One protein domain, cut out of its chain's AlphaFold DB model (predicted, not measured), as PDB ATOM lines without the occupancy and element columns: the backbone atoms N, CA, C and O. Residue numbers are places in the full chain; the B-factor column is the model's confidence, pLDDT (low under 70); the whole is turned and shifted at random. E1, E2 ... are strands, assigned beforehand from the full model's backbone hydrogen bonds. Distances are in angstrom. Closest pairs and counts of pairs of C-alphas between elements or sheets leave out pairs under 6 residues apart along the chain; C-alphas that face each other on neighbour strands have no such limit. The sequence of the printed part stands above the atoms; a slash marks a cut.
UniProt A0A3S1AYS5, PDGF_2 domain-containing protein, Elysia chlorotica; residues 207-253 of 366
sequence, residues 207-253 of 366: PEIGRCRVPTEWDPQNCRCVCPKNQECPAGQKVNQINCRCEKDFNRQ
ATOM      1  N   PRO A 207      32.113  34.991 -35.335       80.44
ATOM      2  CA  PRO A 207      31.483  35.830 -36.358       80.44
ATOM      3  C   PRO A 207      30.081  35.362 -36.764       80.44
ATOM      4  O   PRO A 207      29.221  36.190 -37.041       80.44
ATOM      5  N   GLU A 208      29.849  34.048 -36.774       72.56
ATOM      6  CA  GLU A 208      28.558  33.419 -37.052       72.56
ATOM      7  C   GLU A 208      28.462  32.106 -36.260       72.56
ATOM      8  O   GLU A 208      29.464  31.399 -36.112       72.56
ATOM      9  N   ILE A 209      27.267  31.736 -35.781       64.44
ATOM     10  CA  ILE A 209      26.981  30.334 -35.437       64.44
ATOM     11  C   ILE A 209      26.924  29.602 -36.774       64.44
ATOM     12  O   ILE A 209      25.892  29.602 -37.452       64.44
ATOM     13  N   GLY A 210      28.056  29.042 -37.195       62.75
ATOM     14  CA  GLY A 210      28.113  28.255 -38.415       62.75
ATOM     15  C   GLY A 210      27.089  27.130 -38.322       62.75
ATOM     16  O   GLY A 210      27.102  26.347 -37.371       62.75
ATOM     17  N   ARG A 211      26.173  27.039 -39.293       76.00
ATOM     18  CA  ARG A 211      25.335  25.843 -39.427       76.00
ATOM     19  C   ARG A 211      26.263  24.672 -39.723       76.00
ATOM     20  O   ARG A 211      26.781  24.559 -40.834       76.00
ATOM     21  N   CYS A 212      26.485  23.826 -38.729       83.38
ATOM     22  CA  CYS A 212      27.274  22.623 -38.907       83.38
ATOM     23  C   CYS A 212      26.517  21.609 -39.758       83.38
ATOM     24  O   CYS A 212      25.297  21.461 -39.653       83.38
ATOM     25  N   ARG A 213      27.244  20.929 -40.648       84.75
ATOM     26  CA  ARG A 213      26.679  19.811 -41.401       84.75
ATOM     27  C   ARG A 213      26.595  18.620 -40.463       84.75
ATOM     28  O   ARG A 213      27.597  18.260 -39.850       84.75
ATOM     29  N   VAL A 214      25.424  17.999 -40.381       83.88
ATOM     30  CA  VAL A 214      25.265  16.723 -39.674       83.88
ATOM     31  C   VAL A 214      26.294  15.735 -40.243       83.88
ATOM     32  O   VAL A 214      26.403  15.644 -41.471       83.88
ATOM     33  N   PRO A 215      27.074  15.037 -39.396       86.31
ATOM     34  CA  PRO A 215      26.886  14.826 -37.947       86.31
ATOM     35  C   PRO A 215      27.685  15.741 -36.990       86.31
ATOM     36  O   PRO A 215      27.799  15.424 -35.812       86.31
ATOM     37  N   THR A 216      28.254  16.852 -37.460       87.62
ATOM     38  CA  THR A 216      29.053  17.762 -36.613       87.62
ATOM     39  C   THR A 216      28.200  18.755 -35.815       87.62
ATOM     40  O   THR A 216      27.119  19.158 -36.248       87.62
ATOM     41  N   GLU A 217      28.728  19.204 -34.677       87.75
ATOM     42  CA  GLU A 217      28.130  20.189 -33.774       87.75
ATOM     43  C   GLU A 217      29.006  21.443 -33.670       87.75
ATOM     44  O   GLU A 217      30.231  21.384 -33.800       87.75
ATOM     45  N   TRP A 218      28.382  22.602 -33.455       85.69
ATOM     46  CA  TRP A 218      29.107  23.865 -33.340       85.69
ATOM     47  C   TRP A 218      29.788  23.984 -31.977       85.69
ATOM     48  O   TRP A 218      29.122  23.959 -30.945       85.69
ATOM     49  N   ASP A 219      31.105  24.180 -31.977       84.75
ATOM     50  CA  ASP A 219      31.879  24.487 -30.778       84.75
ATOM     51  C   ASP A 219      32.027  26.013 -30.613       84.75
ATOM     52  O   ASP A 219      32.830  26.630 -31.327       84.75
ATOM     53  N   PRO A 220      31.312  26.646 -29.661       77.69
ATOM     54  CA  PRO A 220      31.387  28.089 -29.443       77.69
ATOM     55  C   PRO A 220      32.736  28.540 -28.867       77.69
ATOM     56  O   PRO A 220      33.092  29.711 -28.982       77.69
ATOM     57  N   GLN A 221      33.520  27.638 -28.266       79.56
ATOM     58  CA  GLN A 221      34.831  27.984 -27.716       79.56
ATOM     59  C   GLN A 221      35.893  28.079 -28.805       79.56
ATOM     60  O   GLN A 221      36.793  28.914 -28.709       79.56
ATOM     61  N   ASN A 222      35.784  27.263 -29.852       84.06
ATOM     62  CA  ASN A 222      36.755  27.221 -30.945       84.06
ATOM     63  C   ASN A 222      36.230  27.806 -32.267       84.06
ATOM     64  O   ASN A 222      36.987  27.870 -33.233       84.06
ATOM     65  N   CYS A 223      34.965  28.230 -32.315       86.75
ATOM     66  CA  CYS A 223      34.284  28.742 -33.506       86.75
ATOM     67  C   CYS A 223      34.441  27.825 -34.729       86.75
ATOM     68  O   CYS A 223      34.804  28.268 -35.821       86.75
ATOM     69  N   ARG A 224      34.213  26.524 -34.531       87.06
ATOM     70  CA  ARG A 224      34.301  25.506 -35.584       87.06
ATOM     71  C   ARG A 224      33.315  24.375 -35.332       87.06
ATOM     72  O   ARG A 224      32.917  24.138 -34.197       87.06
ATOM     73  N   CYS A 225      32.971  23.651 -36.388       87.50
ATOM     74  CA  CYS A 225      32.218  22.411 -36.269       87.50
ATOM     75  C   CYS A 225      33.145  21.278 -35.825       87.50
ATOM     76  O   CYS A 225      34.217  21.098 -36.405       87.50
ATOM     77  N   VAL A 226      32.745  20.546 -34.792       89.06
ATOM     78  CA  VAL A 226      33.479  19.411 -34.221       89.06
ATOM     79  C   VAL A 226      32.557  18.206 -34.102       89.06
ATOM     80  O   VAL A 226      31.335  18.343 -34.116       89.06
ATOM     81  N   CYS A 227      33.130  17.014 -33.983       90.50
ATOM     82  CA  CYS A 227      32.339  15.835 -33.659       90.50
ATOM     83  C   CYS A 227      31.881  15.857 -32.192       90.50
ATOM     84  O   CYS A 227      32.584  16.425 -31.345       90.50
ATOM     85  N   PRO A 228      30.733  15.235 -31.868       86.56
ATOM     86  CA  PRO A 228      30.261  15.124 -30.493       86.56
ATOM     87  C   PRO A 228      31.327  14.488 -29.594       86.56
ATOM     88  O   PRO A 228      31.925  13.469 -29.943       86.56
ATOM     89  N   LYS A 229      31.561  15.068 -28.411       79.06
ATOM     90  CA  LYS A 229      32.628  14.623 -27.489       79.06
ATOM     91  C   LYS A 229      32.456  13.188 -26.983       79.06
ATOM     92  O   LYS A 229      33.430  12.582 -26.562       79.06
ATOM     93  N   ASN A 230      31.241  12.652 -27.052       77.44
ATOM     94  CA  ASN A 230      30.898  11.330 -26.527       77.44
ATOM     95  C   ASN A 230      31.175  10.197 -27.530       77.44
ATOM     96  O   ASN A 230      30.753   9.065 -27.308       77.44
ATOM     97  N   GLN A 231      31.824  10.490 -28.659       77.31
ATOM     98  CA  GLN A 231      32.130   9.486 -29.664       77.31
ATOM     99  C   GLN A 231      33.482   8.821 -29.390       77.31
ATOM    100  O   GLN A 231      34.535   9.312 -29.798       77.31
ATOM    101  N   GLU A 232      33.438   7.674 -28.720       83.44
ATOM    102  CA  GLU A 232      34.598   6.806 -28.522       83.44
ATOM    103  C   GLU A 232      34.698   5.780 -29.657       83.44
ATOM    104  O   GLU A 232      33.709   5.150 -30.041       83.44
ATOM    105  N   CYS A 233      35.900   5.613 -30.212       86.56
ATOM    106  CA  CYS A 233      36.159   4.612 -31.240       86.56
ATOM    107  C   CYS A 233      36.753   3.330 -30.646       86.56
ATOM    108  O   CYS A 233      37.545   3.406 -29.703       86.56
ATOM    109  N   PRO A 234      36.447   2.156 -31.228       86.38
ATOM    110  CA  PRO A 234      37.101   0.904 -30.867       86.38
ATOM    111  C   PRO A 234      38.631   0.981 -30.996       86.38
ATOM    112  O   PRO A 234      39.167   1.759 -31.792       86.38
ATOM    113  N   ALA A 235      39.342   0.129 -30.253       83.00
ATOM    114  CA  ALA A 235      40.803   0.086 -30.254       83.00
ATOM    115  C   ALA A 235      41.384  -0.022 -31.681       83.00
ATOM    116  O   ALA A 235      40.992  -0.881 -32.469       83.00
ATOM    117  N   GLY A 236      42.341   0.854 -32.005       82.19
ATOM    118  CA  GLY A 236      42.973   0.920 -33.331       82.19
ATOM    119  C   GLY A 236      42.243   1.794 -34.359       82.19
ATOM    120  O   GLY A 236      42.657   1.841 -35.518       82.19
ATOM    121  N   GLN A 237      41.184   2.498 -33.954       87.50
ATOM    122  CA  GLN A 237      40.479   3.473 -34.785       87.50
ATOM    123  C   GLN A 237      40.525   4.874 -34.164       87.50
ATOM    124  O   GLN A 237      40.621   5.030 -32.946       87.50
ATOM    125  N   LYS A 238      40.442   5.903 -35.009       89.31
ATOM    126  CA  LYS A 238      40.304   7.308 -34.613       89.31
ATOM    127  C   LYS A 238      39.056   7.908 -35.251       89.31
ATOM    128  O   LYS A 238      38.683   7.543 -36.363       89.31
ATOM    129  N   VAL A 239      38.425   8.846 -34.545       89.19
ATOM    130  CA  VAL A 239      37.310   9.625 -35.095       89.19
ATOM    131  C   VAL A 239      37.840  10.511 -36.217       89.19
ATOM    132  O   VAL A 239      38.707  11.360 -35.996       89.19
ATOM    133  N   ASN A 240      37.281  10.353 -37.412       86.56
ATOM    134  CA  ASN A 240      37.462  11.301 -38.492       86.56
ATOM    135  C   ASN A 240      36.643  12.565 -38.187       86.56
ATOM    136  O   ASN A 240      35.417  12.542 -38.100       86.56
ATOM    137  N   GLN A 241      37.345  13.686 -38.025       83.62
ATOM    138  CA  GLN A 241      36.779  14.972 -37.599       83.62
ATOM    139  C   GLN A 241      35.860  15.633 -38.646       83.62
ATOM    140  O   GLN A 241      35.238  16.649 -38.352       83.62
ATOM    141  N   ILE A 242      35.779  15.088 -39.865       81.88
ATOM    142  CA  ILE A 242      34.953  15.619 -40.959       81.88
ATOM    143  C   ILE A 242      33.582  14.939 -40.989       81.88
ATOM    144  O   ILE A 242      32.564  15.602 -41.172       81.88
ATOM    145  N   ASN A 243      33.554  13.613 -40.852       86.62
ATOM    146  CA  ASN A 243      32.340  12.807 -41.001       86.62
ATOM    147  C   ASN A 243      31.866  12.170 -39.684       86.62
ATOM    148  O   ASN A 243      30.833  11.504 -39.689       86.62
ATOM    149  N   CYS A 244      32.613  12.354 -38.593       89.56
ATOM    150  CA  CYS A 244      32.370  11.756 -37.283       89.56
ATOM    151  C   CYS A 244      32.131  10.248 -37.366       89.56
ATOM    152  O   CYS A 244      31.151   9.721 -36.844       89.56
ATOM    153  N   ARG A 245      33.012   9.539 -38.075       89.25
ATOM    154  CA  ARG A 245      33.048   8.072 -38.134       89.25
ATOM    155  C   ARG A 245      34.384   7.562 -37.618       89.25
ATOM    156  O   ARG A 245      35.394   8.255 -37.695       89.25
ATOM    157  N   CYS A 246      34.378   6.345 -37.095       89.56
ATOM    158  CA  CYS A 246      35.599   5.675 -36.679       89.56
ATOM    159  C   CYS A 246      36.286   5.062 -37.895       89.56
ATOM    160  O   CYS A 246      35.711   4.235 -38.603       89.56
ATOM    161  N   GLU A 247      37.511   5.502 -38.146       89.56
ATOM    162  CA  GLU A 247      38.339   5.040 -39.251       89.56
ATOM    163  C   GLU A 247      39.630   4.442 -38.693       89.56
ATOM    164  O   GLU A 247      40.090   4.811 -37.610       89.56
ATOM    165  N   LYS A 248      40.207   3.466 -39.402       85.12
ATOM    166  CA  LYS A 248      41.449   2.814 -38.967       85.12
ATOM    167  C   LYS A 248      42.579   3.841 -38.904       85.12
ATOM    168  O   LYS A 248      42.793   4.595 -39.848       85.12
ATOM    169  N   ASP A 249      43.310   3.846 -37.796       76.25
ATOM    170  CA  ASP A 249      44.457   4.730 -37.612       76.25
ATOM    171  C   ASP A 249      45.691   4.138 -38.305       76.25
ATOM    172  O   ASP A 249      46.491   3.420 -37.699       76.25
ATOM    173  N   PHE A 250      45.833   4.404 -39.606       67.69
ATOM    174  CA  PHE A 250      46.960   3.905 -40.402       67.69
ATOM    175  C   PHE A 250      48.317   4.490 -39.963       67.69
ATOM    176  O   PHE A 250      49.354   3.891 -40.237       67.69
ATOM    177  N   ASN A 251      48.335   5.576 -39.176       58.69
ATOM    178  CA  ASN A 251      49.572   6.181 -38.667       58.69
ATOM    179  C   ASN A 251      50.275   5.347 -37.581       58.69
ATOM    180  O   ASN A 251      51.390   5.674 -37.187       58.69
ATOM    181  N   ARG A 252      49.667   4.253 -37.095       54.31
ATOM    182  CA  ARG A 252      50.356   3.286 -36.219       54.31
ATOM    183  C   ARG A 252      51.100   2.195 -37.003       54.31
ATOM    184  O   ARG A 252      51.882   1.459 -36.407       54.31
ATOM    185  N   GLN A 253      50.871   2.066 -38.313       53.94
ATOM    186  CA  GLN A 253      51.433   0.974 -39.120       53.94
ATOM    187  C   GLN A 253      52.780   1.297 -39.783       53.94
ATOM    188  O   GLN A 253      53.485   0.362 -40.151       53.94
TER     189      GLN A 253
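Overview. This is residues 207 to 253 of the 366 residues of the protein "PDGF_2 domain-containing protein" of Elysia chlorotica (UniProt A0A3S1AYS5). With little regular structure, the domain is a loose rod: two small hairpins, E1 with E2 and E3 with E4, follow each other along its length, with unnamed stretches at both ends. The printed part has 47 residues, no named helix and four strands in the order E1, E2, E3, E4, forming two antiparallel two-stranded sheets. The class is all strand, with 14 residues in named elements; the radius of gyration of the C-alphas is 12.4 A and the spans are 40 by 17 by 16 A.

Along the chain. E1 is residues 217 to 219, 6.4 A long, from C-alpha 217 at (28.130, 20.189, -33.774). E2 is residues 224 to 226, 6.3 A. E3 is residues 237 to 240, 9.2 A. E4 is residues 245 to 248, 9.9 A, ending at C-alpha 248 at (41.449, 2.814, -38.967).

Arrangement. E1 and E2 form a hairpin, antiparallel at 128 degrees, with N 217 and O 226 within hydrogen-bond range at 2.8 A. E3 and E4 form another at 135 degrees, with N 240 and O 245 at 2.8 A. E2 and E3 are apart.

Size, cuts and confidence. The C-alphas of Pro 207 and Gln 253, the farthest apart, are 40.3 A from each other. The printed part has no cut and no long link. Residues 209 to 210 and 250 to 253 have pLDDT under 70.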